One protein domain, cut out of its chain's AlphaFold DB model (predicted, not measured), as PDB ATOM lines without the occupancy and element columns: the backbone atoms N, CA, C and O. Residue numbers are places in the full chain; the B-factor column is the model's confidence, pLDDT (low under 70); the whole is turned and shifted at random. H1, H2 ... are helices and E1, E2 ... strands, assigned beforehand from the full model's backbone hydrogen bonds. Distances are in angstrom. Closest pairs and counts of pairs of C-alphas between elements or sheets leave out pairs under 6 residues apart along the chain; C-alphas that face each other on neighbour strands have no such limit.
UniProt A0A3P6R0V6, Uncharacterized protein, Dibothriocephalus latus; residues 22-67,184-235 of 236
ATOM      1  N   ALA A  22      38.016 -35.448 -19.106       72.19
ATOM      2  CA  ALA A  22      37.910 -35.898 -20.490       72.19
ATOM      3  C   ALA A  22      36.887 -35.042 -21.249       72.19
ATOM      4  O   ALA A  22      35.755 -34.871 -20.793       72.19
ATOM      5  N   VAL A  23      37.277 -34.508 -22.405       73.69
ATOM      6  CA  VAL A  23      36.405 -33.724 -23.297       73.69
ATOM      7  C   VAL A  23      36.388 -34.365 -24.682       73.69
ATOM      8  O   VAL A  23      37.415 -34.853 -25.145       73.69
ATOM      9  N   GLU A  24      35.239 -34.364 -25.359       75.69
ATOM     10  CA  GLU A  24      35.109 -34.884 -26.725       75.69
ATOM     11  C   GLU A  24      34.770 -33.773 -27.728       75.69
ATOM     12  O   GLU A  24      33.928 -32.915 -27.462       75.69
ATOM     13  N   PHE A  25      35.410 -33.813 -28.897       76.25
ATOM     14  CA  PHE A  25      35.206 -32.880 -30.003       76.25
ATOM     15  C   PHE A  25      34.948 -33.637 -31.303       76.25
ATOM     16  O   PHE A  25      35.622 -34.624 -31.598       76.25
ATOM     17  N   GLU A  26      34.031 -33.136 -32.124       77.38
ATOM     18  CA  GLU A  26      33.842 -33.618 -33.493       77.38
ATOM     19  C   GLU A  26      34.622 -32.748 -34.483       77.38
ATOM     20  O   GLU A  26      34.535 -31.521 -34.452       77.38
ATOM     21  N   VAL A  27      35.379 -33.384 -35.379       74.38
ATOM     22  CA  VAL A  27      36.228 -32.707 -36.370       74.38
ATOM     23  C   VAL A  27      35.994 -33.303 -37.754       74.38
ATOM     24  O   VAL A  27      35.840 -34.515 -37.899       74.38
ATOM     25  N   ALA A  28      35.990 -32.463 -38.792       75.31
ATOM     26  CA  ALA A  28      35.913 -32.928 -40.174       75.31
ATOM     27  C   ALA A  28      37.099 -33.847 -40.514       75.31
ATOM     28  O   ALA A  28      38.262 -33.501 -40.291       75.31
ATOM     29  N   GLN A  29      36.807 -35.018 -41.076       74.19
ATOM     30  CA  GLN A  29      37.832 -35.976 -41.485       74.19
ATOM     31  C   GLN A  29      38.784 -35.380 -42.540       74.19
ATOM     32  O   GLN A  29      38.359 -34.581 -43.373       74.19
ATOM     33  N   ASP A  30      40.056 -35.796 -42.516       73.69
ATOM     34  CA  ASP A  30      41.090 -35.439 -43.503       73.69
ATOM     35  C   ASP A  30      41.348 -33.920 -43.624       73.69
ATOM     36  O   ASP A  30      41.857 -33.435 -44.636       73.69
ATOM     37  N   THR A  31      41.015 -33.160 -42.575       78.12
ATOM     38  CA  THR A  31      41.313 -31.727 -42.469       78.12
ATOM     39  C   THR A  31      42.187 -31.441 -41.251       78.12
ATOM     40  O   THR A  31      42.053 -32.127 -40.232       78.12
ATOM     41  N   PRO A  32      43.094 -30.450 -41.323       81.12
ATOM     42  CA  PRO A  32      43.792 -29.982 -40.137       81.12
ATOM     43  C   PRO A  32      42.789 -29.351 -39.176       81.12
ATOM     44  O   PRO A  32      41.929 -28.567 -39.588       81.12
ATOM     45  N   PHE A  33      42.922 -29.667 -37.892       81.94
ATOM     46  CA  PHE A  33      42.241 -28.942 -36.835       81.94
ATOM     47  C   PHE A  33      43.221 -28.047 -36.097       81.94
ATOM     48  O   PHE A  33      44.381 -28.394 -35.878       81.94
ATOM     49  N   GLU A  34      42.714 -26.885 -35.712       88.44
ATOM     50  CA  GLU A  34      43.419 -25.914 -34.898       88.44
ATOM     51  C   GLU A  34      42.520 -25.583 -33.715       88.44
ATOM     52  O   GLU A  34      41.359 -25.210 -33.893       88.44
ATOM     53  N   THR A  35      43.035 -25.762 -32.506       84.62
ATOM     54  CA  THR A  35      42.280 -25.489 -31.285       84.62
ATOM     55  C   THR A  35      43.183 -24.886 -30.226       84.62
ATOM     56  O   THR A  35      44.393 -25.099 -30.218       84.62
ATOM     57  N   THR A  36      42.591 -24.101 -29.333       86.31
ATOM     58  CA  THR A  36      43.268 -23.588 -28.144       86.31
ATOM     59  C   THR A  36      42.527 -24.096 -26.926       86.31
ATOM     60  O   THR A  36      41.333 -23.847 -26.780       86.31
ATOM     61  N   ILE A  37      43.239 -24.802 -26.059       85.00
ATOM     62  CA  ILE A  37      42.684 -25.397 -24.848       85.00
ATOM     63  C   ILE A  37      43.347 -24.726 -23.660       85.00
ATOM     64  O   ILE A  37      44.570 -24.689 -23.593       85.00
ATOM     65  N   ASP A  38      42.556 -24.203 -22.728       85.62
ATOM     66  CA  ASP A  38      43.068 -23.800 -21.423       85.62
ATOM     67  C   ASP A  38      42.905 -24.979 -20.455       85.62
ATOM     68  O   ASP A  38      41.780 -25.277 -20.047       85.62
ATOM     69  N   PRO A  39      43.992 -25.691 -20.113       84.94
ATOM     70  CA  PRO A  39      43.941 -26.767 -19.138       84.94
ATOM     71  C   PRO A  39      43.770 -26.243 -17.710       84.94
ATOM     72  O   PRO A  39      43.581 -27.040 -16.797       84.94
ATOM     73  N   ALA A  40      43.863 -24.922 -17.508       84.19
ATOM     74  CA  ALA A  40      43.812 -24.257 -16.215       84.19
ATOM     75  C   ALA A  40      44.864 -24.756 -15.204       84.19
ATOM     76  O   ALA A  40      44.733 -24.594 -13.991       84.19
ATOM     77  N   PHE A  41      45.948 -25.323 -15.730       85.31
ATOM     78  CA  PHE A  41      47.182 -25.623 -15.026       85.31
ATOM     79  C   PHE A  41      48.380 -25.419 -15.956       85.31
ATOM     80  O   PHE A  41      48.242 -25.426 -17.177       85.31
ATOM     81  N   ALA A  42      49.578 -25.252 -15.398       86.81
ATOM     82  CA  ALA A  42      50.785 -25.072 -16.197       86.81
ATOM     83  C   ALA A  42      51.131 -26.349 -16.976       86.81
ATOM     84  O   ALA A  42      51.622 -27.317 -16.396       86.81
ATOM     85  N   ALA A  43      50.877 -26.352 -18.289       89.00
ATOM     86  CA  ALA A  43      51.177 -27.490 -19.151       89.00
ATOM     87  C   ALA A  43      52.695 -27.744 -19.238       89.00
ATOM     88  O   ALA A  43      53.456 -26.891 -19.698       89.00
ATOM     89  N   THR A  44      53.132 -28.935 -18.838       90.56
ATOM     90  CA  THR A  44      54.527 -29.393 -18.887       90.56
ATOM     91  C   THR A  44      54.796 -30.243 -20.122       90.56
ATOM     92  O   THR A  44      55.844 -30.066 -20.735       90.56
ATOM     93  N   SER A  45      53.841 -31.066 -20.566       91.69
ATOM     94  CA  SER A  45      53.926 -31.851 -21.805       91.69
ATOM     95  C   SER A  45      52.566 -31.962 -22.497       91.69
ATOM     96  O   SER A  45      51.517 -31.955 -21.848       91.69
ATOM     97  N   VAL A  46      52.595 -32.028 -23.828       93.25
ATOM     98  CA  VAL A  46      51.420 -32.176 -24.691       93.25
ATOM     99  C   VAL A  46      51.700 -33.309 -25.669       93.25
ATOM    100  O   VAL A  46      52.643 -33.224 -26.455       93.25
ATOM    101  N   THR A  47      50.894 -34.363 -25.634       94.38
ATOM    102  CA  THR A  47      51.056 -35.548 -26.484       94.38
ATOM    103  C   THR A  47      49.789 -35.828 -27.281       94.38
ATOM    104  O   THR A  47      48.695 -35.399 -26.915       94.38
ATOM    105  N   LEU A  48      49.941 -36.540 -28.399       92.19
ATOM    106  CA  LEU A  48      48.839 -36.904 -29.290       92.19
ATOM    107  C   LEU A  48      48.834 -38.419 -29.529       92.19
ATOM    108  O   LEU A  48      49.888 -39.007 -29.765       92.19
ATOM    109  N   ASN A  49      47.655 -39.041 -29.511       89.75
ATOM    110  CA  ASN A  49      47.415 -40.477 -29.708       89.75
ATOM    111  C   ASN A  49      48.128 -41.389 -28.693       89.75
ATOM    112  O   ASN A  49      48.665 -42.421 -29.089       89.75
ATOM    113  N   ASP A  50      48.195 -40.984 -27.422       74.12
ATOM    114  CA  ASP A  50      48.925 -41.709 -26.362       74.12
ATOM    115  C   ASP A  50      50.388 -42.009 -26.704       74.12
ATOM    116  O   ASP A  50      51.018 -42.917 -26.157       74.12
ATOM    117  N   THR A  51      50.968 -41.231 -27.617       74.94
ATOM    118  CA  THR A  51      52.398 -41.314 -27.859       74.94
ATOM    119  C   THR A  51      53.121 -40.741 -26.645       74.94
ATOM    120  O   THR A  51      52.766 -39.690 -26.121       74.94
ATOM    121  N   ASN A  52      54.189 -41.406 -26.204       75.00
ATOM    122  CA  ASN A  52      55.092 -40.839 -25.193       75.00
ATOM    123  C   ASN A  52      55.946 -39.683 -25.756       75.00
ATOM    124  O   ASN A  52      56.815 -39.162 -25.062       75.00
ATOM    125  N   ALA A  53      55.740 -39.315 -27.024       87.69
ATOM    126  CA  ALA A  53      56.461 -38.256 -27.706       87.69
ATOM    127  C   ALA A  53      55.696 -36.936 -27.576       87.69
ATOM    128  O   ALA A  53      54.530 -36.833 -27.958       87.69
ATOM    129  N   GLU A  54      56.371 -35.922 -27.048       91.75
ATOM    130  CA  GLU A  54      55.835 -34.568 -26.978       91.75
ATOM    131  C   GLU A  54      55.643 -33.983 -28.385       91.75
ATOM    132  O   GLU A  54      56.492 -34.149 -29.268       91.75
ATOM    133  N   LEU A  55      54.528 -33.279 -28.591       92.38
ATOM    134  CA  LEU A  55      54.295 -32.535 -29.822       92.38
ATOM    135  C   LEU A  55      55.353 -31.431 -29.975       92.38
ATOM    136  O   LEU A  55      55.546 -30.631 -29.055       92.38
ATOM    137  N   PRO A  56      56.002 -31.319 -31.144       92.81
ATOM    138  CA  PRO A  56      56.985 -30.273 -31.385       92.81
ATOM    139  C   PRO A  56      56.341 -28.881 -31.382       92.81
ATOM    140  O   PRO A  56      55.130 -28.730 -31.570       92.81
ATOM    141  N   ALA A  57      57.174 -27.847 -31.246       90.62
ATOM    142  CA  ALA A  57      56.733 -26.464 -31.385       90.62
ATOM    143  C   ALA A  57      56.131 -26.204 -32.779       90.62
ATOM    144  O   ALA A  57      56.641 -26.685 -33.800       90.62
ATOM    145  N   CYS A  58      55.057 -25.417 -32.836       89.56
ATOM    146  CA  CYS A  58      54.457 -25.052 -34.112       89.56
ATOM    147  C   CYS A  58      55.360 -24.135 -34.940       89.56
ATOM    148  O   CYS A  58      55.812 -23.086 -34.484       89.56
ATOM    149  N   THR A  59      55.569 -24.523 -36.198       87.25
ATOM    150  CA  THR A  59      56.225 -23.715 -37.232       87.25
ATOM    151  C   THR A  59      55.321 -23.630 -38.463       87.25
ATOM    152  O   THR A  59      54.282 -24.290 -38.522       87.25
ATOM    153  N   ALA A  60      55.712 -22.851 -39.475       80.38
ATOM    154  CA  ALA A  60      54.943 -22.737 -40.716       80.38
ATOM    155  C   ALA A  60      54.759 -24.081 -41.453       80.38
ATOM    156  O   ALA A  60      53.793 -24.239 -42.195       80.38
ATOM    157  N   THR A  61      55.667 -25.041 -41.251       77.25
ATOM    158  CA  THR A  61      55.691 -26.317 -41.982       77.25
ATOM    159  C   THR A  61      55.342 -27.530 -41.121       77.25
ATOM    160  O   THR A  61      55.117 -28.610 -41.670       77.25
ATOM    161  N   THR A  62      55.268 -27.387 -39.793       81.19
ATOM    162  CA  THR A  62      54.918 -28.502 -38.904       81.19
ATOM    163  C   THR A  62      53.427 -28.832 -39.016       81.19
ATOM    164  O   THR A  62      52.582 -27.942 -38.904       81.19
ATOM    165  N   LYS A  63      53.106 -30.113 -39.233       83.31
ATOM    166  CA  LYS A  63      51.722 -30.604 -39.342       83.31
ATOM    167  C   LYS A  63      51.066 -30.827 -37.981       83.31
ATOM    168  O   LYS A  63      50.073 -30.176 -37.685       83.31
ATOM    169  N   ASP A  64      51.661 -31.702 -37.171       90.69
ATOM    170  CA  ASP A  64      51.225 -32.003 -35.806       90.69
ATOM    171  C   ASP A  64      52.169 -31.271 -34.840       90.69
ATOM    172  O   ASP A  64      53.366 -31.563 -34.789       90.69
ATOM    173  N   CYS A  65      51.662 -30.270 -34.128       93.31
ATOM    174  CA  CYS A  65      52.454 -29.400 -33.271       93.31
ATOM    175  C   CYS A  65      51.624 -28.774 -32.148       93.31
ATOM    176  O   CYS A  65      50.391 -28.753 -32.185       93.31
ATOM    177  N   CYS A  66      52.317 -28.215 -31.159       93.44
ATOM    178  CA  CYS A  66      51.692 -27.400 -30.131       93.44
ATOM    179  C   CYS A  66      52.498 -26.135 -29.817       93.44
ATOM    180  O   CYS A  66      53.701 -26.052 -30.064       93.44
ATOM    181  N   THR A  67      51.824 -25.149 -29.234       91.62
ATOM    182  CA  THR A  67      52.443 -23.971 -28.627       91.62
ATOM    183  C   THR A  67      51.810 -23.749 -27.261       91.62
ATOM    184  O   THR A  67      50.617 -23.462 -27.159       91.62
ATOM    185  N   TYR A 184      47.824 -23.967 -27.638       89.75
ATOM    186  CA  TYR A 184      47.445 -24.054 -29.040       89.75
ATOM    187  C   TYR A 184      47.930 -25.390 -29.592       89.75
ATOM    188  O   TYR A 184      49.081 -25.772 -29.378       89.75
ATOM    189  N   VAL A 185      47.060 -26.085 -30.310       90.12
ATOM    190  CA  VAL A 185      47.360 -27.355 -30.964       90.12
ATOM    191  C   VAL A 185      46.915 -27.266 -32.406       90.12
ATOM    192  O   VAL A 185      45.797 -26.834 -32.694       90.12
ATOM    193  N   LYS A 186      47.789 -27.725 -33.296       90.81
ATOM    194  CA  LYS A 186      47.490 -27.942 -34.704       90.81
ATOM    195  C   LYS A 186      47.862 -29.373 -35.050       90.81
ATOM    196  O   LYS A 186      48.974 -29.794 -34.751       90.81
ATOM    197  N   ALA A 187      46.937 -30.116 -35.640       89.62
ATOM    198  CA  ALA A 187      47.195 -31.480 -36.085       89.62
ATOM    199  C   ALA A 187      46.242 -31.891 -37.209       89.62
ATOM    200  O   ALA A 187      45.134 -31.369 -37.327       89.62
ATOM    201  N   ASP A 188      46.658 -32.858 -38.023       87.62
ATOM    202  CA  ASP A 188      45.811 -33.401 -39.090       87.62
ATOM    203  C   ASP A 188      44.756 -34.358 -38.510       87.62
ATOM    204  O   ASP A 188      45.080 -35.263 -37.738       87.62
ATOM    205  N   MET A 189      43.482 -34.238 -38.877       83.56
ATOM    206  CA  MET A 189      42.499 -35.224 -38.431       83.56
ATOM    207  C   MET A 189      42.652 -36.534 -39.212       83.56
ATOM    208  O   MET A 189      42.643 -36.539 -40.441       83.56
ATOM    209  N   GLN A 190      42.782 -37.657 -38.497       81.00
ATOM    210  CA  GLN A 190      42.852 -38.992 -39.098       81.00
ATOM    211  C   GLN A 190      41.470 -39.657 -39.124       81.00
ATOM    212  O   GLN A 190      40.530 -39.207 -38.474       81.00
ATOM    213  N   LYS A 191      41.350 -40.779 -39.847       82.50
ATOM    214  CA  LYS A 191      40.130 -41.613 -39.863       82.50
ATOM    215  C   LYS A 191      39.810 -42.268 -38.517       82.50
ATOM    216  O   LYS A 191      38.731 -42.829 -38.353       82.50
ATOM    217  N   VAL A 192      40.750 -42.224 -37.580       85.19
ATOM    218  CA  VAL A 192      40.603 -42.719 -36.211       85.19
ATOM    219  C   VAL A 192      40.549 -41.543 -35.236       85.19
ATOM    220  O   VAL A 192      41.153 -40.503 -35.522       85.19
ATOM    221  N   PRO A 193      39.850 -41.681 -34.094       86.69
ATOM    222  CA  PRO A 193      39.893 -40.681 -33.039       86.69
ATOM    223  C   PRO A 193      41.329 -40.366 -32.615       86.69
ATOM    224  O   PRO A 193      42.161 -41.267 -32.494       86.69
ATOM    225  N   ARG A 194      41.608 -39.084 -32.391       87.81
ATOM    226  CA  ARG A 194      42.890 -38.587 -31.894       87.81
ATOM    227  C   ARG A 194      42.726 -38.205 -30.424       87.81
ATOM    228  O   ARG A 194      41.844 -37.410 -30.110       87.81
ATOM    229  N   LEU A 195      43.561 -38.731 -29.530       91.19
ATOM    230  CA  LEU A 195      43.555 -38.358 -28.109       91.19
ATOM    231  C   LEU A 195      44.679 -37.364 -27.832       91.19
ATOM    232  O   LEU A 195      45.851 -37.707 -27.940       91.19
ATOM    233  N   LEU A 196      44.329 -36.130 -27.497       91.81
ATOM    234  CA  LEU A 196      45.261 -35.129 -27.004       91.81
ATOM    235  C   LEU A 196      45.347 -35.240 -25.485       91.81
ATOM    236  O   LEU A 196      44.336 -35.134 -24.795       91.81
ATOM    237  N   THR A 197      46.559 -35.374 -24.971       93.38
ATOM    238  CA  THR A 197      46.824 -35.397 -23.537       93.38
ATOM    239  C   THR A 197      47.688 -34.198 -23.176       93.38
ATOM    240  O   THR A 197      48.800 -34.046 -23.678       93.38
ATOM    241  N   ILE A 198      47.184 -33.340 -22.293       92.38
ATOM    242  CA  ILE A 198      47.923 -32.219 -21.712       92.38
ATOM    243  C   ILE A 198      48.228 -32.589 -20.264       92.38
ATOM    244  O   ILE A 198      47.323 -32.857 -19.477       92.38
ATOM    245  N   THR A 199      49.506 -32.612 -19.911       92.25
ATOM    246  CA  THR A 199      49.972 -32.911 -18.551       92.25
ATOM    247  C   THR A 199      50.556 -31.666 -17.911       92.25
ATOM    248  O   THR A 199      51.121 -30.819 -18.602       92.25
ATOM    249  N   GLY A 200      50.368 -31.538 -16.603       89.50
ATOM    250  CA  GLY A 200      50.898 -30.459 -15.781       89.50
ATOM    251  C   GLY A 200      51.830 -30.969 -14.689       89.50
ATOM    252  O   GLY A 200      52.320 -32.099 -14.734       89.50
ATOM    253  N   GLY A 201      52.089 -30.117 -13.698       86.00
ATOM    254  CA  GLY A 201      52.747 -30.533 -12.458       86.00
ATOM    255  C   GLY A 201      51.842 -31.427 -11.605       86.00
ATOM    256  O   GLY A 201      50.640 -31.511 -11.839       86.00
ATOM    257  N   GLU A 202      52.423 -32.106 -10.612       84.25
ATOM    258  CA  GLU A 202      51.672 -32.773  -9.526       84.25
ATOM    259  C   GLU A 202      50.602 -33.789  -9.985       84.25
ATOM    260  O   GLU A 202      49.615 -34.029  -9.297       84.25
ATOM    261  N   GLY A 203      50.793 -34.411 -11.154       83.50
ATOM    262  CA  GLY A 203      49.858 -35.404 -11.700       83.50
ATOM    263  C   GLY A 203      48.620 -34.816 -12.387       83.50
ATOM    264  O   GLY A 203      47.724 -35.572 -12.758       83.50
ATOM    265  N   GLN A 204      48.565 -33.497 -12.595       88.12
ATOM    266  CA  GLN A 204      47.491 -32.844 -13.343       88.12
ATOM    267  C   GLN A 204      47.465 -33.333 -14.796       88.12
ATOM    268  O   GLN A 204      48.494 -33.367 -15.477       88.12
ATOM    269  N   LYS A 205      46.276 -33.709 -15.278       90.56
ATOM    270  CA  LYS A 205      46.074 -34.250 -16.623       90.56
ATOM    271  C   LYS A 205      44.719 -33.819 -17.181       90.56
ATOM    272  O   LYS A 205      43.698 -33.959 -16.511       90.56
ATOM    273  N   LEU A 206      44.723 -33.335 -18.418       88.88
ATOM    274  CA  LEU A 206      43.540 -33.068 -19.225       88.88
ATOM    275  C   LEU A 206      43.619 -33.918 -20.492       88.88
ATOM    276  O   LEU A 206      44.631 -33.905 -21.193       88.88
ATOM    277  N   GLU A 207      42.540 -34.625 -20.791       91.31
ATOM    278  CA  GLU A 207      42.393 -35.455 -21.977       91.31
ATOM    279  C   GLU A 207      41.306 -34.875 -22.885       91.31
ATOM    280  O   GLU A 207      40.199 -34.550 -22.456       91.31
ATOM    281  N   ALA A 208      41.621 -34.733 -24.166       87.31
ATOM    282  CA  ALA A 208      40.708 -34.239 -25.182       87.31
ATOM    283  C   ALA A 208      40.696 -35.209 -26.367       87.31
ATOM    284  O   ALA A 208      41.690 -35.357 -27.074       87.31
ATOM    285  N   THR A 209      39.566 -35.871 -26.595       88.06
ATOM    286  CA  THR A 209      39.385 -36.798 -27.715       88.06
ATOM    287  C   THR A 209      38.738 -36.079 -28.891       88.06
ATOM    288  O   THR A 209      37.629 -35.566 -28.784       88.06
ATOM    289  N   PHE A 210      39.397 -36.091 -30.041       85.12
ATOM    290  CA  PHE A 210      38.879 -35.574 -31.303       85.12
ATOM    291  C   PHE A 210      38.409 -36.751 -32.151       85.12
ATOM    292  O   PHE A 210      39.208 -37.617 -32.502       85.12
ATOM    293  N   LYS A 211      37.117 -36.818 -32.474       84.62
ATOM    294  CA  LYS A 211      36.520 -37.880 -33.292       84.62
ATOM    295  C   LYS A 211      36.276 -37.375 -34.716       84.62
ATOM    296  O   LYS A 211      35.775 -36.260 -34.884       84.62
ATOM    297  N   PRO A 212      36.613 -38.169 -35.748       80.94
ATOM    298  CA  PRO A 212      36.292 -37.800 -37.114       80.94
ATOM    299  C   PRO A 212      34.776 -37.891 -37.294       80.94
ATOM    300  O   PRO A 212      34.176 -38.936 -37.048       80.94
ATOM    301  N   SER A 213      34.157 -36.794 -37.715       73.38
ATOM    302  CA  SER A 213      32.732 -36.726 -38.019       73.38
ATOM    303  C   SER A 213      32.547 -36.594 -39.526       73.38
ATOM    304  O   SER A 213      33.106 -35.700 -40.170       73.38
ATOM    305  N   ALA A 214      31.741 -37.489 -40.100       62.94
ATOM    306  CA  ALA A 214      31.299 -37.392 -41.490       62.94
ATOM    307  C   ALA A 214      30.286 -36.247 -41.695       62.94
ATOM    308  O   ALA A 214      29.994 -35.891 -42.835       62.94
ATOM    309  N   ALA A 215      29.769 -35.665 -40.604       56.16
ATOM    310  CA  ALA A 215      28.695 -34.676 -40.581       56.16
ATOM    311  C   ALA A 215      29.183 -33.244 -40.276       56.16
ATOM    312  O   ALA A 215      28.445 -32.432 -39.724       56.16
ATOM    313  N   SER A 216      30.409 -32.894 -40.676       51.97
ATOM    314  CA  SER A 216      30.995 -31.557 -40.461       51.97
ATOM    315  C   SER A 216      30.261 -30.393 -41.153       51.97
ATOM    316  O   SER A 216      30.617 -29.231 -40.970       51.97
ATOM    317  N   TRP A 217      29.228 -30.689 -41.944       49.16
ATOM    318  CA  TRP A 217      28.382 -29.740 -42.672       49.16
ATOM    319  C   TRP A 217      27.078 -29.395 -41.944       49.16
ATOM    320  O   TRP A 217      26.315 -28.561 -42.436       49.16
ATOM    321  N   MET A 218      26.818 -29.947 -40.753       43.06
ATOM    322  CA  MET A 218      25.771 -29.395 -39.894       43.06
ATOM    323  C   MET A 218      26.282 -28.096 -39.262       43.06
ATOM    324  O   MET A 218      26.822 -28.070 -38.161       43.06
ATOM    325  N   SER A 219      26.132 -27.002 -40.018       44.34
ATOM    326  CA  SER A 219      26.252 -25.621 -39.544       44.34
ATOM    327  C   SER A 219      25.648 -25.485 -38.143       44.34
ATOM    328  O   SER A 219      24.606 -26.084 -37.872       44.34
ATOM    329  N   HIS A 220      26.243 -24.654 -37.279       46.41
ATOM    330  CA  HIS A 220      25.691 -24.293 -35.962       46.41
ATOM    331  C   HIS A 220      24.177 -23.990 -36.015       46.41
ATOM    332  O   HIS A 220      23.448 -24.280 -35.072       46.41
ATOM    333  N   SER A 221      23.680 -23.473 -37.142       48.28
ATOM    334  CA  SER A 221      22.255 -23.242 -37.391       48.28
ATOM    335  C   SER A 221      21.393 -24.513 -37.341       48.28
ATOM    336  O   SER A 221      20.279 -24.465 -36.837       48.28
ATOM    337  N   VAL A 222      21.880 -25.656 -37.833       51.81
ATOM    338  CA  VAL A 222      21.117 -26.917 -37.903       51.81
ATOM    339  C   VAL A 222      21.014 -27.574 -36.528       51.81
ATOM    340  O   VAL A 222      19.939 -28.041 -36.162       51.81
ATOM    341  N   ALA A 223      22.082 -27.536 -35.726       52.41
ATOM    342  CA  ALA A 223      22.054 -28.030 -34.349       52.41
ATOM    343  C   ALA A 223      21.079 -27.224 -33.468       52.41
ATOM    344  O   ALA A 223      20.318 -27.806 -32.697       52.41
ATOM    345  N   VAL A 224      21.027 -25.894 -33.640       52.34
ATOM    346  CA  VAL A 224      20.059 -25.027 -32.943       52.34
ATOM    347  C   VAL A 224      18.624 -25.307 -33.399       52.34
ATOM    348  O   VAL A 224      17.723 -25.370 -32.562       52.34
ATOM    349  N   ILE A 225      18.392 -25.527 -34.698       53.16
ATOM    350  CA  ILE A 225      17.060 -25.865 -35.225       53.16
ATOM    351  C   ILE A 225      16.597 -27.233 -34.708       53.16
ATOM    352  O   ILE A 225      15.454 -27.352 -34.274       53.16
ATOM    353  N   LEU A 226      17.468 -28.245 -34.685       50.84
ATOM    354  CA  LEU A 226      17.140 -29.582 -34.178       50.84
ATOM    355  C   LEU A 226      16.882 -29.585 -32.667       50.84
ATOM    356  O   LEU A 226      15.914 -30.198 -32.218       50.84
ATOM    357  N   ALA A 227      17.680 -28.850 -31.885       52.38
ATOM    358  CA  ALA A 227      17.434 -28.678 -30.454       52.38
ATOM    359  C   ALA A 227      16.105 -27.946 -30.193       52.38
ATOM    360  O   ALA A 227      15.346 -28.334 -29.309       52.38
ATOM    361  N   SER A 228      15.777 -26.939 -31.009       50.22
ATOM    362  CA  SER A 228      14.505 -26.214 -30.908       50.22
ATOM    363  C   SER A 228      13.302 -27.089 -31.289       50.22
ATOM    364  O   SER A 228      12.268 -27.022 -30.632       50.22
ATOM    365  N   LEU A 229      13.435 -27.953 -32.300       47.94
ATOM    366  CA  LEU A 229      12.382 -28.895 -32.703       47.94
ATOM    367  C   LEU A 229      12.131 -29.982 -31.648       47.94
ATOM    368  O   LEU A 229      10.983 -30.349 -31.406       47.94
ATOM    369  N   ALA A 230      13.187 -30.463 -30.986       50.47
ATOM    370  CA  ALA A 230      13.064 -31.434 -29.902       50.47
ATOM    371  C   ALA A 230      12.304 -30.860 -28.691       50.47
ATOM    372  O   ALA A 230      11.503 -31.564 -28.081       50.47
ATOM    373  N   VAL A 231      12.490 -29.570 -28.380       52.09
ATOM    374  CA  VAL A 231      11.746 -28.886 -27.307       52.09
ATOM    375  C   VAL A 231      10.265 -28.724 -27.662       52.09
ATOM    376  O   VAL A 231       9.415 -28.886 -26.795       52.09
ATOM    377  N   VAL A 232       9.930 -28.470 -28.931       57.91
ATOM    378  CA  VAL A 232       8.527 -28.338 -29.368       57.91
ATOM    379  C   VAL A 232       7.773 -29.673 -29.296       57.91
ATOM    380  O   VAL A 232       6.597 -29.679 -28.944       57.91
ATOM    381  N   HIS A 233       8.434 -30.806 -29.556       47.09
ATOM    382  CA  HIS A 233       7.803 -32.131 -29.467       47.09
ATOM    383  C   HIS A 233       7.748 -32.733 -28.055       47.09
ATOM    384  O   HIS A 233       7.003 -33.682 -27.846       47.09
ATOM    385  N   LEU A 234       8.487 -32.187 -27.084       46.72
ATOM    386  CA  LEU A 234       8.410 -32.591 -25.672       46.72
ATOM    387  C   LEU A 234       7.332 -31.834 -24.872       46.72
ATOM    388  O   LEU A 234       7.105 -32.154 -23.708       46.72
ATOM    389  N   VAL A 235       6.688 -30.830 -25.478       49.22
ATOM    390  CA  VAL A 235       5.658 -29.977 -24.847       49.22
ATOM    391  C   VAL A 235       4.246 -30.265 -25.405       49.22
ATOM    392  O   VAL A 235       3.298 -29.535 -25.118       49.22
TER     393      VAL A 235
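Overview. This is residues 22 to 67 and 184 to 235 of the 236 residues of an uncharacterized protein of Dibothriocephalus latus (UniProt A0A3P6R0V6). A small sandwich of two sheets face to face, E1 E7 E6 E3 and E2 E5 E4, makes the body, and a single helix, H1, sticks out from it as an arm, with residues 218 to 235 standing free. The larger sheet is mixed, in the order E1, E7, E6, E3; the smaller is antiparallel, in the order E2, E5, E4. The printed part has 98 residues, with seven named strands followed by one named helix, and its class is mixed, helices and strands. The whole is loose, with a radius of gyration of the C-alphas of 16.4 A, and elongated, spanning 49 by 32 by 21 A.

Along the chain. In the larger sheet, E1 is residues 22 to 28, 20.0 A long, with C-alpha 22 at (37.910, -35.898, -20.490). E7, residues 205 to 213, is the longest strand at 25.3 A; E6 is residues 194 to 199, 16.1 A, and E3 residues 45 to 48, 10.4 A. In the smaller sheet, E2 is residues 32 to 37, 16.0 A, E5 residues 184 to 188, 13.8 A, and E4 residues 65 to 67, 7.1 A. H1, residues 220 to 233, is 20.6 A long and ends with C-alpha 233 at (7.803, -32.131, -29.467).

Arrangement. E1 and E7 are parallel at 28 degrees, with N 25 and O 209 2.8 A apart. E6 and E7 form a hairpin, antiparallel at 165 degrees, with N 196 and O 208 at 2.8 A. E3, the other edge strand, is antiparallel to E6 at 171 degrees, with N 47 and O 197 at 2.9 A. In the second sheet the inner strand E5 is antiparallel to E2 at 157 degrees, with N 33 and O 187 at 2.8 A. E5 is antiparallel to E4 at 171 degrees, with N 65 and O 186 at 2.8 A. The two sheets form a sandwich, two sheets face to face: the parts that face each other are 9.5 A centre to centre, and the strands of the one stand at 29 degrees to those of the other. Between the sheets, the closest C-alphas of E1 and E2 are those of Val 27 and Phe 33, 7.1 A apart. H1 is on neither sheet; in it every O i to N i+4 pair is within hydrogen-bond range.

Size, cuts and confidence. The C-alphas of Thr 61 and Val 235, the two farthest apart, are 53.0 A apart. Without residues 218 to 235 the body spans 40 by 29 by 21 A. Residues 68 to 183 are not printed; C-alphas 67 and 184 are 5.0 A apart across the cut. The link from E3 to E4, residues 49 to 64, is long. The mean pLDDT of the printed part is 77.6; residues 214 to 235 are under 70.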